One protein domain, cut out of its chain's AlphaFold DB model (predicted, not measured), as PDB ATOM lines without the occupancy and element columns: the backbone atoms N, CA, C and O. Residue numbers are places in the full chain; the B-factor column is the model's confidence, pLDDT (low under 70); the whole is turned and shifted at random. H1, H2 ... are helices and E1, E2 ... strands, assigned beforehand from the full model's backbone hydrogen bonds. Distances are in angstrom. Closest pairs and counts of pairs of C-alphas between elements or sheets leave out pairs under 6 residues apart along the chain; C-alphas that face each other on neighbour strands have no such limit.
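Overview. This is residues 12 to 161 of the 353 residues of an uncharacterized protein of Conexibacter arvalis (UniProt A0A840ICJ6). A twisted sheet of four strands makes the core, with the long helix H1 laid over one face and running well past the strands, and the two short helices H2 and H3 over the other face, so that the body has three layers. Beyond the last turns of H1 a small hairpin, E3 and E4, forms a separate two-strand patch, while H4 leads away from the body on the side of H2 and H3, its residues 155 to 160 sticking out together with residue 161. The printed part has 150 residues with four named helices and six named strands, in the order E1 E2 H1 E3 E4 E5 E6 H2 H3 H4, and its class is mixed, helices and strands. The large sheet is mixed, in the order E1 E2 E5 E6: E1 is antiparallel to E2, and the other neighbours are parallel. The whole is compact, with a radius of gyration of the C-alphas of 15.9 A and spans of 45 by 41 by 29 A.

Arrangement. In the sheet, E2, residues 18 to 26, and E5, residues 82 to 90, are inner strands, parallel at 18 degrees; N 21 and O 84 are 2.9 A apart and N 88 and O 23 are 2.8 A apart, within hydrogen-bond range. The edge strand E1, residues 12 to 15, forms a hairpin with E2, antiparallel at 149 degrees, with N 13 and O 20 at 2.9 A. The other edge strand E6, residues 109 to 113, is parallel to E5 at 22 degrees, with N 87 and O 110 at 2.9 A. H1, residues 34 to 61, is on the sheet at a height of 8.2 A, over E2, E5 and E6, and runs only just slantwise to the strands, at 33 degrees to E2 on the local plane; the closest C-alphas of H1 and E2 are those of Gly 52 and Ala 21, 5.4 A apart. On the opposite face, H3, residues 127 to 136, has a height of 8.4 A over the sheet and runs across the strands, at 83 degrees to E5 on the local plane. On the same face as H3, H2, residues 114 to 124, lies over E6 and stands up from the sheet, its line rising 52 degrees. H2 and H3 touch only at the corner by their link, where the C-alphas of Leu 120 and Val 130 come closest, 6.2 A. H4, residues 147 to 160, is not on the sheet; it touches H2 with residues 147 to 148 alone, the closest C-alphas being those of Glu 147 and Asp 116, 5.8 A, at a shallow tilt of 26 degrees, the same way. H3 and H4 are only just apart, at 8.4 A. E3, residues 64 to 67, and E4, residues 73 to 76, form an antiparallel hairpin with N 66 and O 74 at 2.9 A; both are apart from E2. In the four helices every O i to N i+4 pair is within hydrogen-bond range.

Along the chain. E2 measures 25.6 A from first to last C-alpha and E5 25.8 A; E6 measures 13.7 A. E1 begins at C-alpha 12, (-27.257, 51.613, -20.595). H1 measures 40.6 A, from C-alpha 34 at (-18.344, 58.756, 8.863) to C-alpha 61. H2 measures 15.7 A, H3 14.2 A and H4 20.0 A, ending at C-alpha 160, (-3.407, 29.129, -11.979). E1 and E3 each measure 10.0 A and E4 9.5 A.

Size, cuts and confidence. The C-alphas farthest apart are those of Ser 32 and Arg 75, 45.8 A. The printed part has no cut. The one long link is that from E5 to E6, residues 91 to 108. The mean pLDDT of the printed part is 93.9, and no printed residue is under 70.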
ATOM      1  N   THR A  12     -27.005  53.018 -20.225       91.94
ATOM      2  CA  THR A  12     -27.257  51.613 -20.595       91.94
ATOM      3  C   THR A  12     -26.129  51.117 -21.494       91.94
ATOM      4  O   THR A  12     -25.800  51.772 -22.484       91.94
ATOM      5  N   LEU A  13     -25.541  49.968 -21.161       92.75
ATOM      6  CA  LEU A  13     -24.574  49.272 -22.013       92.75
ATOM      7  C   LEU A  13     -25.238  48.025 -22.592       92.75
ATOM      8  O   LEU A  13     -25.874  47.283 -21.853       92.75
ATOM      9  N   LEU A  14     -25.068  47.784 -23.889       91.31
ATOM     10  CA  LEU A  14     -25.495  46.550 -24.547       91.31
ATOM     11  C   LEU A  14     -24.260  45.871 -25.129       91.31
ATOM     12  O   LEU A  14     -23.537  46.478 -25.921       91.31
ATOM     13  N   VAL A  15     -24.007  44.632 -24.716       88.69
ATOM     14  CA  VAL A  15     -22.870  43.838 -25.176       88.69
ATOM     15  C   VAL A  15     -23.327  42.419 -25.486       88.69
ATOM     16  O   VAL A  15     -23.502  41.591 -24.593       88.69
ATOM     17  N   GLY A  16     -23.501  42.128 -26.774       86.75
ATOM     18  CA  GLY A  16     -24.005  40.832 -27.220       86.75
ATOM     19  C   GLY A  16     -25.395  40.564 -26.643       86.75
ATOM     20  O   GLY A  16     -26.317  41.329 -26.896       86.75
ATOM     21  N   ASP A  17     -25.521  39.497 -25.857       88.19
ATOM     22  CA  ASP A  17     -26.754  39.046 -25.198       88.19
ATOM     23  C   ASP A  17     -26.994  39.676 -23.812       88.19
ATOM     24  O   ASP A  17     -27.958  39.331 -23.127       88.19
ATOM     25  N   LEU A  18     -26.101  40.562 -23.359       92.38
ATOM     26  CA  LEU A  18     -26.095  41.104 -22.003       92.38
ATOM     27  C   LEU A  18     -26.286  42.625 -22.018       92.38
ATOM     28  O   LEU A  18     -25.559  43.363 -22.686       92.38
ATOM     29  N   GLY A  19     -27.275  43.090 -21.264       94.88
ATOM     30  CA  GLY A  19     -27.549  44.495 -21.001       94.88
ATOM     31  C   GLY A  19     -27.139  44.885 -19.582       94.88
ATOM     32  O   GLY A  19     -27.359  44.139 -18.627       94.88
ATOM     33  N   VAL A  20     -26.570  46.076 -19.422       96.88
ATOM     34  CA  VAL A  20     -26.223  46.643 -18.116       96.88
ATOM     35  C   VAL A  20     -26.945  47.963 -17.925       96.88
ATOM     36  O   VAL A  20     -26.707  48.921 -18.666       96.88
ATOM     37  N   ALA A  21     -27.803  48.024 -16.911       96.56
ATOM     38  CA  ALA A  21     -28.407  49.266 -16.452       96.56
ATOM     39  C   ALA A  21     -27.467  49.924 -15.434       96.56
ATOM     40  O   ALA A  21     -27.330  49.447 -14.306       96.56
ATOM     41  N   VAL A  22     -26.822  51.019 -15.835       96.75
ATOM     42  CA  VAL A  22     -25.856  51.745 -15.005       96.75
ATOM     43  C   VAL A  22     -26.555  52.907 -14.309       96.75
ATOM     44  O   VAL A  22     -27.256  53.695 -14.946       96.75
ATOM     45  N   GLN A  23     -26.377  53.011 -12.995       96.50
ATOM     46  CA  GLN A  23     -26.839  54.135 -12.183       96.50
ATOM     47  C   GLN A  23     -25.644  54.770 -11.488       96.50
ATOM     48  O   GLN A  23     -24.906  54.085 -10.786       96.50
ATOM     49  N   VAL A  24     -25.462  56.073 -11.653       95.81
ATOM     50  CA  VAL A  24     -24.384  56.833 -11.023       95.81
ATOM     51  C   VAL A  24     -24.981  57.696  -9.919       95.81
ATOM     52  O   VAL A  24     -26.004  58.358 -10.102       95.81
ATOM     53  N   LYS A  25     -24.375  57.672  -8.733       95.75
ATOM     54  CA  LYS A  25     -24.807  58.491  -7.593       95.75
ATOM     55  C   LYS A  25     -23.607  59.230  -7.022       95.75
ATOM     56  O   LYS A  25     -22.771  58.625  -6.360       95.75
ATOM     57  N   SER A  26     -23.554  60.536  -7.272       93.94
ATOM     58  CA  SER A  26     -22.449  61.397  -6.844       93.94
ATOM     59  C   SER A  26     -22.711  62.077  -5.502       93.94
ATOM     60  O   SER A  26     -23.824  62.534  -5.213       93.94
ATOM     61  N   ARG A  27     -21.665  62.160  -4.676       92.31
ATOM     62  CA  ARG A  27     -21.635  62.902  -3.414       92.31
ATOM     63  C   ARG A  27     -21.012  64.279  -3.630       92.31
ATOM     64  O   ARG A  27     -19.807  64.447  -3.513       92.31
ATOM     65  N   GLU A  28     -21.842  65.289  -3.871       87.06
ATOM     66  CA  GLU A  28     -21.348  66.660  -4.102       87.06
ATOM     67  C   GLU A  28     -20.854  67.362  -2.827       87.06
ATOM     68  O   GLU A  28     -19.970  68.211  -2.878       87.06
ATOM     69  N   THR A  29     -21.426  67.033  -1.666       87.12
ATOM     70  CA  THR A  29     -21.082  67.677  -0.386       87.12
ATOM     71  C   THR A  29     -20.831  66.623   0.694       87.12
ATOM     72  O   THR A  29     -21.758  66.298   1.446       87.12
ATOM     73  N   PRO A  30     -19.613  66.054   0.756       84.31
ATOM     74  CA  PRO A  30     -19.227  65.109   1.798       84.31
ATOM     75  C   PRO A  30     -19.304  65.747   3.191       84.31
ATOM     76  O   PRO A  30     -19.008  66.927   3.377       84.31
ATOM     77  N   SER A  31     -19.720  64.963   4.177       87.50
ATOM     78  CA  SER A  31     -19.689  65.295   5.599       87.50
ATOM     79  C   SER A  31     -18.425  64.714   6.227       87.50
ATOM     80  O   SER A  31     -18.000  63.621   5.877       87.50
ATOM     81  N   SER A  32     -17.885  65.374   7.250       87.62
ATOM     82  CA  SER A  32     -16.803  64.830   8.089       87.62
ATOM     83  C   SER A  32     -17.271  63.762   9.091       87.62
ATOM     84  O   SER A  32     -16.527  63.395   9.994       87.62
ATOM     85  N   ASP A  33     -18.521  63.310   8.981       92.50
ATOM     86  CA  ASP A  33     -19.157  62.370   9.905       92.50
ATOM     87  C   ASP A  33     -19.253  61.013   9.197       92.50
ATOM     88  O   ASP A  33     -20.112  60.862   8.317       92.50
ATOM     89  N   PRO A  34     -18.399  60.037   9.557       92.19
ATOM     90  CA  PRO A  34     -18.344  58.756   8.863       92.19
ATOM     91  C   PRO A  34     -19.688  58.026   8.873       92.19
ATOM     92  O   PRO A  34     -20.055  57.404   7.884       92.19
ATOM     93  N   GLU A  35     -20.478  58.150   9.943       93.44
ATOM     94  CA  GLU A  35     -21.767  57.465  10.066       93.44
ATOM     95  C   GLU A  35     -22.842  58.083   9.161       93.44
ATOM     96  O   GLU A  35     -23.758  57.408   8.680       93.44
ATOM     97  N   LYS A  36     -22.757  59.391   8.892       93.75
ATOM     98  CA  LYS A  36     -23.592  60.011   7.853       93.75
ATOM     99  C   LYS A  36     -23.200  59.524   6.466       93.75
ATOM    100  O   LYS A  36     -24.102  59.262   5.672       93.75
ATOM    101  N   GLU A  37     -21.909  59.365   6.193       95.12
ATOM    102  CA  GLU A  37     -21.449  58.878   4.889       95.12
ATOM    103  C   GLU A  37     -21.804  57.407   4.661       95.12
ATOM    104  O   GLU A  37     -22.329  57.078   3.600       95.12
ATOM    105  N   ARG A  38     -21.689  56.540   5.679       95.44
ATOM    106  CA  ARG A  38     -22.194  55.153   5.618       95.44
ATOM    107  C   ARG A  38     -23.665  55.096   5.227       95.44
ATOM    108  O   ARG A  38     -24.038  54.423   4.268       95.44
ATOM    109  N   ARG A  39     -24.509  55.839   5.950       94.62
ATOM    110  CA  ARG A  39     -25.954  55.887   5.683       94.62
ATOM    111  C   ARG A  39     -26.268  56.474   4.313       94.62
ATOM    112  O   ARG A  39     -27.244  56.059   3.691       94.62
ATOM    113  N   TRP A  40     -25.476  57.437   3.845       96.12
ATOM    114  CA  TRP A  40     -25.626  57.985   2.503       96.12
ATOM    115  C   TRP A  40     -25.294  56.942   1.433       96.12
ATOM    116  O   TRP A  40     -26.110  56.747   0.533       96.12
ATOM    117  N   LEU A  41     -24.159  56.244   1.557       96.50
ATOM    118  CA  LEU A  41     -23.723  55.203   0.619       96.50
ATOM    119  C   LEU A  41     -24.763  54.084   0.522       96.50
ATOM    120  O   LEU A  41     -25.216  53.766  -0.575       96.50
ATOM    121  N   GLU A  42     -25.218  53.571   1.666       95.81
ATOM    122  CA  GLU A  42     -26.236  52.519   1.736       95.81
ATOM    123  C   GLU A  42     -27.556  52.963   1.094       95.81
ATOM    124  O   GLU A  42     -28.126  52.288   0.234       95.81
ATOM    125  N   LYS A  43     -28.027  54.165   1.447       95.69
ATOM    126  CA  LYS A  43     -29.241  54.736   0.859       95.69
ATOM    127  C   LYS A  43     -29.116  54.872  -0.660       95.69
ATOM    128  O   LYS A  43     -30.069  54.574  -1.378       95.69
ATOM    129  N   LYS A  44     -27.969  55.338  -1.161       96.50
ATOM    130  CA  LYS A  44     -27.746  55.544  -2.597       96.50
ATOM    131  C   LYS A  44     -27.562  54.249  -3.368       96.50
ATOM    132  O   LYS A  44     -28.031  54.187  -4.504       96.50
ATOM    133  N   ALA A  45     -26.989  53.223  -2.749       96.44
ATOM    134  CA  ALA A  45     -26.975  51.875  -3.295       96.44
ATOM    135  C   ALA A  45     -28.410  51.372  -3.522       96.44
ATOM    136  O   ALA A  45     -28.776  51.067  -4.655       96.44
ATOM    137  N   ILE A  46     -29.262  51.408  -2.492       96.50
ATOM    138  CA  ILE A  46     -30.664  50.959  -2.578       96.50
ATOM    139  C   ILE A  46     -31.459  51.768  -3.617       96.50
ATOM    140  O   ILE A  46     -32.186  51.197  -4.433       96.50
ATOM    141  N   GLU A  47     -31.317  53.100  -3.621       95.75
ATOM    142  CA  GLU A  47     -31.956  53.964  -4.624       95.75
ATOM    143  C   GLU A  47     -31.500  53.609  -6.049       95.75
ATOM    144  O   GLU A  47     -32.335  53.503  -6.950       95.75
ATOM    145  N   GLY A  48     -30.195  53.392  -6.251       96.00
ATOM    146  CA  GLY A  48     -29.620  52.982  -7.531       96.00
ATOM    147  C   GLY A  48     -30.150  51.628  -8.000       96.00
ATOM    148  O   GLY A  48     -30.614  51.513  -9.133       96.00
ATOM    149  N   LEU A  49     -30.187  50.622  -7.123       96.75
ATOM    150  CA  LEU A  49     -30.740  49.300  -7.438       96.75
ATOM    151  C   LEU A  49     -32.215  49.395  -7.854       96.75
ATOM    152  O   LEU A  49     -32.631  48.832  -8.870       96.75
ATOM    153  N   GLY A  50     -33.011  50.168  -7.108       96.25
ATOM    154  CA  GLY A  50     -34.416  50.418  -7.426       96.25
ATOM    155  C   GLY A  50     -34.613  51.083  -8.793       96.25
ATOM    156  O   GLY A  50     -35.487  50.668  -9.560       96.25
ATOM    157  N   GLN A  51     -33.786  52.079  -9.123       95.12
ATOM    158  CA  GLN A  51     -33.815  52.757 -10.422       95.12
ATOM    159  C   GLN A  51     -33.389  51.829 -11.565       95.12
ATOM    160  O   GLN A  51     -34.092  51.766 -12.574       95.12
ATOM    161  N   GLY A  52     -32.318  51.049 -11.388       95.94
ATOM    162  CA  GLY A  52     -31.862  50.055 -12.366       95.94
ATOM    163  C   GLY A  52     -32.945  49.024 -12.693       95.94
ATOM    164  O   GLY A  52     -33.297  48.843 -13.860       95.94
ATOM    165  N   ASN A  53     -33.574  48.440 -11.665       96.06
ATOM    166  CA  ASN A  53     -34.720  47.536 -11.820       96.06
ATOM    167  C   ASN A  53     -35.878  48.189 -12.599       96.06
ATOM    168  O   ASN A  53     -36.538  47.547 -13.419       96.06
ATOM    169  N   GLY A  54     -36.160  49.466 -12.324       94.88
ATOM    170  CA  GLY A  54     -37.200  50.233 -13.008       94.88
ATOM    171  C   GLY A  54     -36.905  50.442 -14.495       94.88
ATOM    172  O   GLY A  54     -37.803  50.267 -15.324       94.88
ATOM    173  N   SER A  55     -35.657  50.768 -14.831       94.00
ATOM    174  CA  SER A  55     -35.192  50.941 -16.211       94.00
ATOM    175  C   SER A  55     -35.297  49.642 -17.005       94.00
ATOM    176  O   SER A  55     -35.920  49.636 -18.066       94.00
ATOM    177  N   ILE A  56     -34.803  48.528 -16.453       95.75
ATOM    178  CA  ILE A  56     -34.903  47.203 -17.089       95.75
ATOM    179  C   ILE A  56     -36.367  46.830 -17.307       95.75
ATOM    180  O   ILE A  56     -36.769  46.491 -18.417       95.75
ATOM    181  N   ARG A  57     -37.212  46.981 -16.277       95.69
ATOM    182  CA  ARG A  57     -38.652  46.720 -16.403       95.69
ATOM    183  C   ARG A  57     -39.273  47.520 -17.548       95.69
ATOM    184  O   ARG A  57     -40.089  46.971 -18.280       95.69
ATOM    185  N   ARG A  58     -38.922  48.800 -17.705       93.69
ATOM    186  CA  ARG A  58     -39.452  49.646 -18.784       93.69
ATOM    187  C   ARG A  58     -39.022  49.146 -20.165       93.69
ATOM    188  O   ARG A  58     -39.874  49.099 -21.048       93.69
ATOM    189  N   LEU A  59     -37.765  48.729 -20.321       93.81
ATOM    190  CA  LEU A  59     -37.251  48.151 -21.569       93.81
ATOM    191  C   LEU A  59     -37.895  46.793 -21.896       93.81
ATOM    192  O   LEU A  59     -38.166  46.507 -23.057       93.81
ATOM    193  N   CYS A  60     -38.204  45.980 -20.884       94.81
ATOM    194  CA  CYS A  60     -38.874  44.689 -21.071       94.81
ATOM    195  C   CYS A  60     -40.390  44.802 -21.305       94.81
ATOM    196  O   CYS A  60     -41.020  43.829 -21.719       94.81
ATOM    197  N   LEU A  61     -41.015  45.946 -21.007       94.56
ATOM    198  CA  LEU A  61     -42.452  46.142 -21.239       94.56
ATOM    199  C   LEU A  61     -42.761  46.347 -22.721       94.56
ATOM    200  O   LEU A  61     -43.748  45.807 -23.218       94.56
ATOM    201  N   GLN A  62     -41.932  47.126 -23.410       92.06
ATOM    202  CA  GLN A  62     -42.076  47.385 -24.835       92.06
ATOM    203  C   GLN A  62     -40.725  47.746 -25.457       92.06
ATOM    204  O   GLN A  62     -39.933  48.448 -24.815       92.06
ATOM    205  N   PRO A  63     -40.492  47.360 -26.723       92.50
ATOM    206  CA  PRO A  63     -39.314  47.800 -27.443       92.50
ATOM    207  C   PRO A  63     -39.214  49.327 -27.451       92.50
ATOM    208  O   PRO A  63     -40.189  50.020 -27.754       92.50
ATOM    209  N   THR A  64     -38.041  49.843 -27.108       92.62
ATOM    210  CA  THR A  64     -37.786  51.274 -26.933       92.62
ATOM    211  C   THR A  64     -36.621  51.700 -27.815       92.62
ATOM    212  O   THR A  64     -35.630  50.984 -27.928       92.62
ATOM    213  N   GLU A  65     -36.741  52.855 -28.462       92.25
ATOM    214  CA  GLU A  65     -35.637  53.443 -29.219       92.25
ATOM    215  C   GLU A  65     -34.630  54.082 -28.255       92.25
ATOM    216  O   GLU A  65     -35.006  54.905 -27.416       92.25
ATOM    217  N   LEU A  66     -33.363  53.682 -28.361       90.19
ATOM    218  CA  LEU A  66     -32.251  54.238 -27.595       90.19
ATOM    219  C   LEU A  66     -31.232  54.852 -28.549       90.19
ATOM    220  O   LEU A  66     -30.860  54.229 -29.541       90.19
ATOM    221  N   THR A  67     -30.740  56.043 -28.213       88.44
ATOM    222  CA  THR A  67     -29.698  56.742 -28.973       88.44
ATOM    223  C   THR A  67     -28.385  56.694 -28.208       88.44
ATOM    224  O   THR A  67     -28.321  57.075 -27.040       88.44
ATOM    225  N   ASN A  68     -27.323  56.222 -28.857       85.44
ATOM    226  CA  ASN A  68     -25.994  56.206 -28.256       85.44
ATOM    227  C   ASN A  68     -25.334  57.599 -28.285       85.44
ATOM    228  O   ASN A  68     -25.791  58.521 -28.959       85.44
ATOM    229  N   LEU A  69     -24.192  57.739 -27.606       83.50
ATOM    230  CA  LEU A  69     -23.439  59.004 -27.529       83.50
ATOM    231  C   LEU A  69     -22.903  59.512 -28.879       83.50
ATOM    232  O   LEU A  69     -22.429  60.641 -28.967       83.50
ATOM    233  N   ARG A  70     -22.957  58.691 -29.931       80.06
ATOM    234  CA  ARG A  70     -22.564  59.052 -31.300       80.06
ATOM    235  C   ARG A  70     -23.768  59.436 -32.166       80.06
ATOM    236  O   ARG A  70     -23.605  59.627 -33.366       80.06
ATOM    237  N   GLY A  71     -24.960  59.535 -31.574       83.56
ATOM    238  CA  GLY A  71     -26.192  59.925 -32.256       83.56
ATOM    239  C   GLY A  71     -26.849  58.812 -33.072       83.56
ATOM    240  O   GLY A  71     -27.802  59.090 -33.791       83.56
ATOM    241  N   ALA A  72     -26.372  57.566 -32.981       82.94
ATOM    242  CA  ALA A  72     -27.020  56.441 -33.649       82.94
ATOM    243  C   ALA A  72     -28.133  55.874 -32.760       82.94
ATOM    244  O   ALA A  72     -27.884  55.536 -31.599       82.94
ATOM    245  N   SER A  73     -29.339  55.770 -33.315       87.69
ATOM    246  CA  SER A  73     -30.510  55.208 -32.641       87.69
ATOM    247  C   SER A  73     -30.746  53.773 -33.069       87.69
ATOM    248  O   SER A  73     -30.674  53.491 -34.258       87.69
ATOM    249  N   MET A  74     -31.067  52.901 -32.117       87.94
ATOM    250  CA  MET A  74     -31.483  51.522 -32.370       87.94
ATOM    251  C   MET A  74     -32.745  51.191 -31.578       87.94
ATOM    252  O   MET A  74     -32.985  51.759 -30.506       87.94
ATOM    253  N   ARG A  75     -33.523  50.224 -32.059       91.25
ATOM    254  CA  ARG A  75     -34.671  49.707 -31.307       91.25
ATOM    255  C   ARG A  75     -34.225  48.548 -30.418       91.25
ATOM    256  O   ARG A  75     -33.673  47.572 -30.906       91.25
ATOM    257  N   VAL A  76     -34.501  48.643 -29.120       91.38
ATOM    258  CA  VAL A  76     -34.107  47.641 -28.120       91.38
ATOM    259  C   VAL A  76     -35.350  47.015 -27.508       91.38
ATOM    260  O   VAL A  76     -36.132  47.717 -26.865       91.38
ATOM    261  N   ASP A  77     -35.535  45.705 -27.682       93.56
ATOM    262  CA  ASP A  77     -36.462  44.916 -26.863       93.56
ATOM    263  C   ASP A  77     -35.705  44.365 -25.652       93.56
ATOM    264  O   ASP A  77     -34.801  43.543 -25.785       93.56
ATOM    265  N   GLY A  78     -36.069  44.814 -24.447       92.75
ATOM    266  CA  GLY A  78     -35.390  44.377 -23.230       92.75
ATOM    267  C   GLY A  78     -35.476  42.869 -22.975       92.75
ATOM    268  O   GLY A  78     -34.661  42.350 -22.222       92.75
ATOM    269  N   LYS A  79     -36.413  42.146 -23.599       95.00
ATOM    270  CA  LYS A  79     -36.553  40.690 -23.429       95.00
ATOM    271  C   LYS A  79     -35.467  39.881 -24.136       95.00
ATOM    272  O   LYS A  79     -35.281  38.718 -23.795       95.00
ATOM    273  N   GLU A  80     -34.776  40.477 -25.101       92.31
ATOM    274  CA  GLU A  80     -33.698  39.821 -25.853       92.31
ATOM    275  C   GLU A  80     -32.379  39.770 -25.070       92.31
ATOM    276  O   GLU A  80     -31.444  39.087 -25.482       92.31
ATOM    277  N   TYR A  81     -32.307  40.466 -23.933       93.56
ATOM    278  CA  TYR A  81     -31.090  40.616 -23.149       93.56
ATOM    279  C   TYR A  81     -31.253  40.006 -21.761       93.56
ATOM    280  O   TYR A  81     -32.270  40.174 -21.082       93.56
ATOM    281  N   ARG A  82     -30.192  39.349 -21.299       95.12
ATOM    282  CA  ARG A  82     -29.975  39.125 -19.867       95.12
ATOM    283  C   ARG A  82     -29.540  40.458 -19.260       95.12
ATOM    284  O   ARG A  82     -28.882  41.240 -19.936       95.12
ATOM    285  N   TRP A  83     -29.919  40.745 -18.017       97.00
ATOM    286  CA  TRP A  83     -29.691  42.068 -17.426       97.00
ATOM    287  C   TRP A  83     -28.887  42.018 -16.137       97.00
ATOM    288  O   TRP A  83     -29.149  41.181 -15.277       97.00
ATOM    289  N   LEU A  84     -27.983  42.985 -16.001       97.25
ATOM    290  CA  LEU A  84     -27.222  43.307 -14.799       97.25
ATOM    291  C   LEU A  84     -27.539  44.752 -14.376       97.25
ATOM    292  O   LEU A  84     -27.672  45.640 -15.224       97.25
ATOM    293  N   VAL A  85     -27.627  45.011 -13.072       97.62
ATOM    294  CA  VAL A  85     -27.686  46.373 -12.522       97.62
ATOM    295  C   VAL A  85     -26.335  46.733 -11.924       97.62
ATOM    296  O   VAL A  85     -25.834  46.038 -11.047       97.62
ATOM    297  N   VAL A  86     -25.755  47.850 -12.357       97.81
ATOM    298  CA  VAL A  86     -24.517  48.364 -11.765       97.81
ATOM    299  C   VAL A  86     -24.779  49.729 -11.160       97.81
ATOM    300  O   VAL A  86     -25.222  50.649 -11.851       97.81
ATOM    301  N   VAL A  87     -24.487  49.867  -9.872       97.62
ATOM    302  CA  VAL A  87     -24.541  51.150  -9.175       97.62
ATOM    303  C   VAL A  87     -23.121  51.638  -8.933       97.62
ATOM    304  O   VAL A  87     -22.355  51.021  -8.197       97.62
ATOM    305  N   VAL A  88     -22.786  52.767  -9.546       97.75
ATOM    306  CA  VAL A  88     -21.508  53.453  -9.382       97.75
ATOM    307  C   VAL A  88     -21.693  54.585  -8.378       97.75
ATOM    308  O   VAL A  88     -22.377  55.576  -8.651       97.75
ATOM    309  N   LEU A  89     -21.085  54.440  -7.207       97.06
ATOM    310  CA  LEU A  89     -21.073  55.462  -6.168       97.06
ATOM    311  C   LEU A  89     -19.849  56.357  -6.367       97.06
ATOM    312  O   LEU A  89     -18.703  55.930  -6.244       97.06
ATOM    313  N   ASP A  90     -20.091  57.614  -6.701       95.56
ATOM    314  CA  ASP A  90     -19.047  58.609  -6.901       95.56
ATOM    315  C   ASP A  90     -18.863  59.404  -5.605       95.56
ATOM    316  O   ASP A  90     -19.594  60.350  -5.301       95.56
ATOM    317  N   HIS A  91     -17.933  58.920  -4.784       93.69
ATOM    318  CA  HIS A  91     -17.609  59.460  -3.473       93.69
ATOM    319  C   HIS A  91     -16.088  59.559  -3.336       93.69
ATOM    320  O   HIS A  91     -15.392  58.553  -3.462       93.69
ATOM    321  N   ALA A  92     -15.573  60.763  -3.066       87.56
ATOM    322  CA  ALA A  92     -14.131  61.020  -3.038       87.56
ATOM    323  C   ALA A  92     -13.406  60.257  -1.913       87.56
ATOM    324  O   ALA A  92     -12.358  59.665  -2.155       87.56
ATOM    325  N   ASP A  93     -13.995  60.236  -0.712       89.06
ATOM    326  CA  ASP A  93     -13.373  59.672   0.497       89.06
ATOM    327  C   ASP A  93     -14.370  58.819   1.315       89.06
ATOM    328  O   ASP A  93     -14.901  59.277   2.327       89.06
ATOM    329  N   PRO A  94     -14.797  57.646   0.802       91.50
ATOM    330  CA  PRO A  94     -15.765  56.794   1.490       91.50
ATOM    331  C   PRO A  94     -15.099  56.058   2.667       91.50
ATOM    332  O   PRO A  94     -13.929  55.702   2.550       91.50
ATOM    333  N   PRO A  95     -15.824  55.761   3.764       93.56
ATOM    334  CA  PRO A  95     -15.277  54.949   4.853       93.56
ATOM    335  C   PRO A  95     -14.850  53.544   4.378       93.56
ATOM    336  O   PRO A  95     -15.547  52.929   3.569       93.56
ATOM    337  N   ASP A  96     -13.739  53.032   4.917       88.56
ATOM    338  CA  ASP A  96     -12.994  51.864   4.395       88.56
ATOM    339  C   ASP A  96     -13.683  50.492   4.547       88.56
ATOM    340  O   ASP A  96     -13.200  49.491   4.030       88.56
ATOM    341  N   ASP A  97     -14.791  50.409   5.273       93.06
ATOM    342  CA  ASP A  97     -15.454  49.168   5.705       93.06
ATOM    343  C   ASP A  97     -16.947  49.138   5.327       93.06
ATOM    344  O   ASP A  97     -17.745  48.392   5.898       93.06
ATOM    345  N   VAL A  98     -17.361  49.959   4.359       95.62
ATOM    346  CA  VAL A  98     -18.745  49.960   3.869       95.62
ATOM    347  C   VAL A  98     -18.943  48.845   2.853       95.62
ATOM    348  O   VAL A  98     -18.386  48.892   1.762       95.62
ATOM    349  N   THR A  99     -19.796  47.878   3.188       96.62
ATOM    350  CA  THR A  99     -20.292  46.850   2.261       96.62
ATOM    351  C   THR A  99     -21.779  47.096   2.013       96.62
ATOM    352  O   THR A  99     -22.583  46.798   2.901       96.62
ATOM    353  N   PRO A 100     -22.166  47.677   0.864       93.88
ATOM    354  CA  PRO A 100     -23.555  48.008   0.599       93.88
ATOM    355  C   PRO A 100     -24.432  46.766   0.526       93.88
ATOM    356  O   PRO A 100     -24.030  45.742  -0.035       93.88
ATOM    357  N   THR A 101     -25.661  46.863   1.027       91.81
ATOM    358  CA  THR A 101     -26.628  45.791   0.798       91.81
ATOM    359  C   THR A 101     -27.038  45.718  -0.672       91.81
ATOM    360  O   THR A 101     -27.258  46.732  -1.335       91.81
ATOM    361  N   LEU A 102     -27.237  44.496  -1.167       92.88
ATOM    362  CA  LEU A 102     -27.873  44.241  -2.466       92.88
ATOM    363  C   LEU A 102     -29.379  43.954  -2.331       92.88
ATOM    364  O   LEU A 102     -30.061  43.595  -3.295       92.88
ATOM    365  N   THR A 103     -29.920  44.131  -1.121       87.44
ATOM    366  CA  THR A 103     -31.339  43.926  -0.825       87.44
ATOM    367  C   THR A 103     -32.222  44.777  -1.732       87.44
ATOM    368  O   THR A 103     -32.061  45.991  -1.838       87.44
ATOM    369  N   GLY A 104     -33.210  44.137  -2.355       81.94
ATOM    370  CA  GLY A 104     -34.156  44.807  -3.246       81.94
ATOM    371  C   GLY A 104     -33.743  44.808  -4.718       81.94
ATOM    372  O   GLY A 104     -34.535  45.258  -5.553       81.94
ATOM    373  N   SER A 105     -32.569  44.269  -5.065       89.31
ATOM    374  CA  SER A 105     -32.261  43.966  -6.462       89.31
ATOM    375  C   SER A 105     -33.179  42.862  -7.004       89.31
ATOM    376  O   SER A 105     -33.512  41.912  -6.296       89.31
ATOM    377  N   LYS A 106     -33.637  43.001  -8.255       94.06
ATOM    378  CA  LYS A 106     -34.447  41.986  -8.965       94.06
ATOM    379  C   LYS A 106     -33.680  41.308 -10.097       94.06
ATOM    380  O   LYS A 106     -34.192  40.379 -10.714       94.06
ATOM    381  N   HIS A 107     -32.489  41.813 -10.373       96.06
ATOM    382  CA  HIS A 107     -31.546  41.329 -11.364       96.06
ATOM    383  C   HIS A 107     -30.187  41.183 -10.674       96.06
ATOM    384  O   HIS A 107     -29.982  41.846  -9.653       96.06
ATOM    385  N   PRO A 108     -29.265  40.374 -11.216       97.44
ATOM    386  CA  PRO A 108     -27.896  40.352 -10.727       97.44
ATOM    387  C   PRO A 108     -27.343  41.774 -10.604       97.44
ATOM    388  O   PRO A 108     -27.590  42.609 -11.487       97.44
ATOM    389  N   ALA A 109     -26.670  42.082  -9.497       97.62
ATOM    390  CA  ALA A 109     -26.233  43.444  -9.229       97.62
ATOM    391  C   ALA A 109     -24.834  43.566  -8.637       97.62
ATOM    392  O   ALA A 109     -24.372  42.716  -7.882       97.62
ATOM    393  N   VAL A 110     -24.190  44.692  -8.954       97.94
ATOM    394  CA  VAL A 110     -22.912  45.103  -8.368       97.94
ATOM    395  C   VAL A 110     -23.001  46.566  -7.942       97.94
ATOM    396  O   VAL A 110     -23.483  47.418  -8.692       97.94
ATOM    397  N   VAL A 111     -22.521  46.865  -6.737       97.94
ATOM    398  CA  VAL A 111     -22.353  48.231  -6.230       97.94
ATOM    399  C   VAL A 111     -20.864  48.457  -6.003       97.94
ATOM    400  O   VAL A 111     -20.233  47.681  -5.293       97.94
ATOM    401  N   LEU A 112     -20.304  49.497  -6.613       97.88
ATOM    402  CA  LEU A 112     -18.866  49.778  -6.587       97.88
ATOM    403  C   LEU A 112     -18.597  51.285  -6.650       97.88
ATOM    404  O   LEU A 112     -19.491  52.071  -6.976       97.88
ATOM    405  N   LEU A 113     -17.375  51.712  -6.331       97.62
ATOM    406  CA  LEU A 113     -17.013  53.129  -6.401       97.62
ATOM    407  C   LEU A 113     -16.659  53.565  -7.821       97.62
ATOM    408  O   LEU A 113     -16.194  52.774  -8.638       97.62
ATOM    409  N   ARG A 114     -16.760  54.867  -8.103       96.25
ATOM    410  CA  ARG A 114     -16.319  55.427  -9.390       96.25
ATOM    411  C   ARG A 114     -14.870  55.065  -9.740       96.25
ATOM    412  O   ARG A 114     -14.602  54.680 -10.872       96.25
ATOM    413  N   ARG A 115     -13.957  55.121  -8.767       96.06
ATOM    414  CA  ARG A 115     -12.547  54.729  -8.959       96.06
ATOM    415  C   ARG A 115     -12.375  53.253  -9.333       96.06
ATOM    416  O   ARG A 115     -11.499  52.932 -10.126       96.06
ATOM    417  N   ASP A 116     -13.232  52.383  -8.802       97.50
ATOM    418  CA  ASP A 116     -13.218  50.945  -9.077       97.50
ATOM    419  C   ASP A 116     -13.739  50.667 -10.494       97.50
ATOM    420  O   ASP A 116     -13.159  49.878 -11.237       97.50
ATOM    421  N   TRP A 117     -14.790  51.385 -10.908       97.06
ATOM    422  CA  TRP A 117     -15.300  51.360 -12.281       97.06
ATOM    423  C   TRP A 117     -14.210  51.747 -13.283       97.06
ATOM    424  O   TRP A 117     -13.967  51.036 -14.259       97.06
ATOM    425  N   ASP A 118     -13.537  52.871 -13.028       96.44
ATOM    426  CA  ASP A 118     -12.484  53.385 -13.901       96.44
ATOM    427  C   ASP A 118     -11.264  52.445 -13.921       96.44
ATOM    428  O   ASP A 118     -10.704  52.209 -14.993       96.44
ATOM    429  N   PHE A 119     -10.912  51.832 -12.781       97.69
ATOM    430  CA  PHE A 119      -9.895  50.779 -12.705       97.69
ATOM    431  C   PHE A 119     -10.215  49.611 -13.645       97.69
ATOM    432  O   PHE A 119      -9.359  49.231 -14.439       97.69
ATOM    433  N   LEU A 120     -11.440  49.069 -13.622       97.94
ATOM    434  CA  LEU A 120     -11.813  47.936 -14.480       97.94
ATOM    435  C   LEU A 120     -11.668  48.273 -15.972       97.94
ATOM    436  O   LEU A 120     -11.143  47.467 -16.745       97.94
ATOM    437  N   PHE A 121     -12.091  49.471 -16.388       95.44
ATOM    438  CA  PHE A 121     -11.941  49.917 -17.776       95.44
ATOM    439  C   PHE A 121     -10.484  50.166 -18.169       95.44
ATOM    440  O   PHE A 121     -10.108  49.860 -19.306       95.44
ATOM    441  N   ASP A 122      -9.657  50.695 -17.267       94.94
ATOM    442  CA  ASP A 122      -8.235  50.880 -17.550       94.94
ATOM    443  C   ASP A 122      -7.486  49.543 -17.614       94.94
ATOM    444  O   ASP A 122      -6.687  49.340 -18.534       94.94
ATOM    445  N   GLN A 123      -7.814  48.619 -16.709       96.44
ATOM    446  CA  GLN A 123      -7.227  47.287 -16.612       96.44
ATOM    447  C   GLN A 123      -7.583  46.416 -17.821       96.44
ATOM    448  O   GLN A 123      -6.703  45.778 -18.396       96.44
ATOM    449  N   LEU A 124      -8.854  46.384 -18.237       95.25
ATOM    450  CA  LEU A 124      -9.331  45.449 -19.264       95.25
ATOM    451  C   LEU A 124      -9.406  46.054 -20.672       95.25
ATOM    452  O   LEU A 124      -9.341  45.318 -21.656       95.25
ATOM    453  N   LYS A 125      -9.572  47.379 -20.793       93.50
ATOM    454  CA  LYS A 125      -9.709  48.111 -22.071       93.50
ATOM    455  C   LYS A 125     -10.730  47.488 -23.046       93.50
ATOM    456  O   LYS A 125     -10.574  47.588 -24.265       93.50
ATOM    457  N   SER A 126     -11.775  46.854 -22.509       92.06
ATOM    458  CA  SER A 126     -12.848  46.169 -23.238       92.06
ATOM    459  C   SER A 126     -14.153  46.263 -22.456       92.06
ATOM    460  O   SER A 126     -14.198  45.874 -21.290       92.06
ATOM    461  N   THR A 127     -15.221  46.733 -23.101       92.44
ATOM    462  CA  THR A 127     -16.545  46.806 -22.469       92.44
ATOM    463  C   THR A 127     -17.081  45.405 -22.202       92.44
ATOM    464  O   THR A 127     -17.583  45.144 -21.115       92.44
ATOM    465  N   ASN A 128     -16.915  44.474 -23.144       91.81
ATOM    466  CA  ASN A 128     -17.293  43.077 -22.969       91.81
ATOM    467  C   ASN A 128     -16.570  42.428 -21.790       91.81
ATOM    468  O   ASN A 128     -17.227  41.813 -20.956       91.81
ATOM    469  N   ALA A 129     -15.252  42.597 -21.666       93.56
ATOM    470  CA  ALA A 129     -14.524  42.014 -20.542       93.56
ATOM    471  C   ALA A 129     -14.959  42.608 -19.192       93.56
ATOM    472  O   ALA A 129     -15.135  41.856 -18.237       93.56
ATOM    473  N   VAL A 130     -15.189  43.926 -19.115       96.50
ATOM    474  CA  VAL A 130     -15.690  44.575 -17.889       96.50
ATOM    475  C   VAL A 130     -17.072  44.041 -17.521       96.50
ATOM    476  O   VAL A 130     -17.304  43.660 -16.381       96.50
ATOM    477  N   VAL A 131     -17.990  43.967 -18.482       95.56
ATOM    478  CA  VAL A 131     -19.350  43.482 -18.229       95.56
ATOM    479  C   VAL A 131     -19.347  42.002 -17.821       95.56
ATOM    480  O   VAL A 131     -20.069  41.635 -16.900       95.56
ATOM    481  N   ARG A 132     -18.501  41.162 -18.431       94.44
ATOM    482  CA  ARG A 132     -18.338  39.750 -18.039       94.44
ATOM    483  C   ARG A 132     -17.702  39.589 -16.662       94.44
ATOM    484  O   ARG A 132     -18.094  38.696 -15.919       94.44
ATOM    485  N   TYR A 133     -16.758  40.455 -16.302       97.25
ATOM    486  CA  TYR A 133     -16.229  40.515 -14.944       97.25
ATOM    487  C   TYR A 133     -17.338  40.842 -13.937       97.25
ATOM    488  O   TYR A 133     -17.507  40.120 -12.961       97.25
ATOM    489  N   LEU A 134     -18.137  41.878 -14.205       97.69
ATOM    490  CA  LEU A 134     -19.232  42.283 -13.322       97.69
ATOM    491  C   LEU A 134     -20.329  41.217 -13.226       97.69
ATOM    492  O   LEU A 134     -20.888  41.027 -12.156       97.69
ATOM    493  N   GLU A 135     -20.611  40.498 -14.316       96.50
ATOM    494  CA  GLU A 135     -21.496  39.326 -14.312       96.50
ATOM    495  C   GLU A 135     -20.946  38.202 -13.420       96.50
ATOM    496  O   GLU A 135     -21.712  37.589 -12.683       96.50
ATOM    497  N   ARG A 136     -19.628  37.955 -13.450       96.25
ATOM    498  CA  ARG A 136     -18.967  36.920 -12.638       96.25
ATOM    499  C   ARG A 136     -19.055  37.194 -11.138       96.25
ATOM    500  O   ARG A 136     -19.151  36.240 -10.382       96.25
ATOM    501  N   VAL A 137     -19.000  38.461 -10.729       97.44
ATOM    502  CA  VAL A 137     -19.028  38.878  -9.312       97.44
ATOM    503  C   VAL A 137     -20.389  39.424  -8.872       97.44
ATOM    504  O   VAL A 137     -20.510  40.034  -7.807       97.44
ATOM    505  N   ALA A 138     -21.411  39.281  -9.717       96.56
ATOM    506  CA  ALA A 138     -22.741  39.784  -9.426       96.56
ATOM    507  C   ALA A 138     -23.335  39.082  -8.202       96.56
ATOM    508  O   ALA A 138     -23.116  37.895  -7.985       96.56
ATOM    509  N   ASP A 139     -24.107  39.831  -7.419       94.38
ATOM    510  CA  ASP A 139     -24.754  39.361  -6.189       94.38
ATOM    511  C   ASP A 139     -23.791  38.938  -5.062       94.38
ATOM    512  O   ASP A 139     -24.242  38.461  -4.021       94.38
ATOM    513  N   GLU A 140     -22.489  39.197  -5.216       94.06
ATOM    514  CA  GLU A 140     -21.475  39.071  -4.169       94.06
ATOM    515  C   GLU A 140     -21.145  40.464  -3.599       94.06
ATOM    516  O   GLU A 140     -20.415  41.239  -4.236       94.06
ATOM    517  N   PRO A 141     -21.678  40.830  -2.413       91.31
ATOM    518  CA  PRO A 141     -21.362  42.104  -1.784       91.31
ATOM    519  C   PRO A 141     -19.865  42.206  -1.491       91.31
ATOM    520  O   PRO A 141     -19.268  41.278  -0.947       91.31
ATOM    521  N   ALA A 142     -19.277  43.357  -1.805       94.62
ATOM    522  CA  ALA A 142     -17.879  43.655  -1.530       94.62
ATOM    523  C   ALA A 142     -17.750  44.985  -0.786       94.62
ATOM    524  O   ALA A 142     -18.594  45.879  -0.914       94.62
ATOM    525  N   VAL A 143     -16.669  45.115  -0.018       96.81
ATOM    526  CA  VAL A 143     -16.299  46.383   0.612       96.81
ATOM    527  C   VAL A 143     -16.003  47.400  -0.493       96.81
ATOM    528  O   VAL A 143     -15.251  47.115  -1.427       96.81
ATOM    529  N   LEU A 144     -16.583  48.593  -0.413       96.69
ATOM    530  CA  LEU A 144     -16.351  49.650  -1.397       96.69
ATOM    531  C   LEU A 144     -14.863  50.011  -1.470       96.69
ATOM    532  O   LEU A 144     -14.217  50.232  -0.450       96.69
ATOM    533  N   GLY A 145     -14.306  50.089  -2.682       95.88
ATOM    534  CA  GLY A 145     -12.876  50.321  -2.895       95.88
ATOM    535  C   GLY A 145     -12.011  49.061  -2.901       95.88
ATOM    536  O   GLY A 145     -10.820  49.166  -3.185       95.88
ATOM    537  N   SER A 146     -12.574  47.883  -2.612       96.38
ATOM    538  CA  SER A 146     -11.839  46.607  -2.645       96.38
ATOM    539  C   SER A 146     -11.874  45.907  -4.009       96.38
ATOM    540  O   SER A 146     -11.271  44.847  -4.167       96.38
ATOM    541  N   GLU A 147     -12.520  46.499  -5.019       97.12
ATOM    542  CA  GLU A 147     -12.651  45.894  -6.348       97.12
ATOM    543  C   GLU A 147     -11.305  45.531  -6.996       97.12
ATOM    544  O   GLU A 147     -11.211  44.442  -7.559       97.12
ATOM    545  N   PRO A 148     -10.234  46.349  -6.889       97.62
ATOM    546  CA  PRO A 148      -8.929  45.939  -7.390       97.62
ATOM    547  C   PRO A 148      -8.393  44.686  -6.693       97.62
ATOM    548  O   PRO A 148      -7.762  43.863  -7.349       97.62
ATOM    549  N   VAL A 149      -8.645  44.508  -5.393       97.31
ATOM    550  CA  VAL A 149      -8.222  43.306  -4.655       97.31
ATOM    551  C   VAL A 149      -8.988  42.090  -5.169       97.31
ATOM    552  O   VAL A 149      -8.360  41.141  -5.634       97.31
ATOM    553  N   ARG A 150     -10.326  42.171  -5.203       97.81
ATOM    554  CA  ARG A 150     -11.195  41.112  -5.740       97.81
ATOM    555  C   ARG A 150     -10.817  40.735  -7.175       97.81
ATOM    556  O   ARG A 150     -10.724  39.556  -7.510       97.81
ATOM    557  N   TYR A 151     -10.534  41.731  -8.015       98.44
ATOM    558  CA  TYR A 151     -10.069  41.515  -9.380       98.44
ATOM    559  C   TYR A 151      -8.773  40.700  -9.422       98.44
ATOM    560  O   TYR A 151      -8.694  39.723 -10.162       98.44
ATOM    561  N   HIS A 152      -7.755  41.088  -8.646       98.19
ATOM    562  CA  HIS A 152      -6.458  40.410  -8.673       98.19
ATOM    563  C   HIS A 152      -6.529  38.998  -8.085       98.19
ATOM    564  O   HIS A 152      -5.845  38.113  -8.591       98.19
ATOM    565  N   GLU A 153      -7.374  38.758  -7.081       97.88
ATOM    566  CA  GLU A 153      -7.642  37.408  -6.568       97.88
ATOM    567  C   GLU A 153      -8.222  36.501  -7.663       97.88
ATOM    568  O   GLU A 153      -7.733  35.390  -7.879       97.88
ATOM    569  N   LEU A 154      -9.208  36.994  -8.418       97.88
ATOM    570  CA  LEU A 154      -9.788  36.257  -9.543       97.88
ATOM    571  C   LEU A 154      -8.802  36.096 -10.707       97.88
ATOM    572  O   LEU A 154      -8.763  35.037 -11.325       97.88
ATOM    573  N   ALA A 155      -7.986  37.111 -10.998       97.19
ATOM    574  CA  ALA A 155      -6.965  37.039 -12.041       97.19
ATOM    575  C   ALA A 155      -5.849  36.039 -11.700       97.19
ATOM    576  O   ALA A 155      -5.373  35.335 -12.588       97.19
ATOM    577  N   LEU A 156      -5.459  35.930 -10.425       97.75
ATOM    578  CA  LEU A 156      -4.543  34.887  -9.952       97.75
ATOM    579  C   LEU A 156      -5.177  33.501 -10.087       97.75
ATOM    580  O   LEU A 156      -4.558  32.601 -10.645       97.75
ATOM    581  N   ALA A 157      -6.437  33.347  -9.671       96.62
ATOM    582  CA  ALA A 157      -7.158  32.088  -9.834       96.62
ATOM    583  C   ALA A 157      -7.276  31.668 -11.312       96.62
ATOM    584  O   ALA A 157      -7.112  30.493 -11.631       96.62
ATOM    585  N   ASP A 158      -7.516  32.617 -12.223       94.75
ATOM    586  CA  ASP A 158      -7.564  32.361 -13.665       94.75
ATOM    587  C   ASP A 158      -6.186  32.019 -14.247       94.75
ATOM    588  O   ASP A 158      -6.097  31.234 -15.191       94.75
ATOM    589  N   HIS A 159      -5.117  32.610 -13.709       93.50
ATOM    590  CA  HIS A 159      -3.742  32.313 -14.107       93.50
ATOM    591  C   HIS A 159      -3.329  30.889 -13.717       93.50
ATOM    592  O   HIS A 159      -2.694  30.196 -14.511       93.50
ATOM    593  N   ASP A 160      -3.728  30.452 -12.521       94.81
ATOM    594  CA  ASP A 160      -3.407  29.129 -11.979       94.81
ATOM    595  C   ASP A 160      -4.354  28.024 -12.486       94.81
ATOM    596  O   ASP A 160      -4.099  26.830 -12.293       94.81
ATOM    597  N   ALA A 161      -5.458  28.396 -13.142       92.62
ATOM    598  CA  ALA A 161      -6.435  27.455 -13.666       92.62
ATOM    599  C   ALA A 161      -5.852  26.584 -14.790       92.62
ATOM    600  O   ALA A 161      -5.163  27.046 -15.703       92.62
TER     601      ALA A 161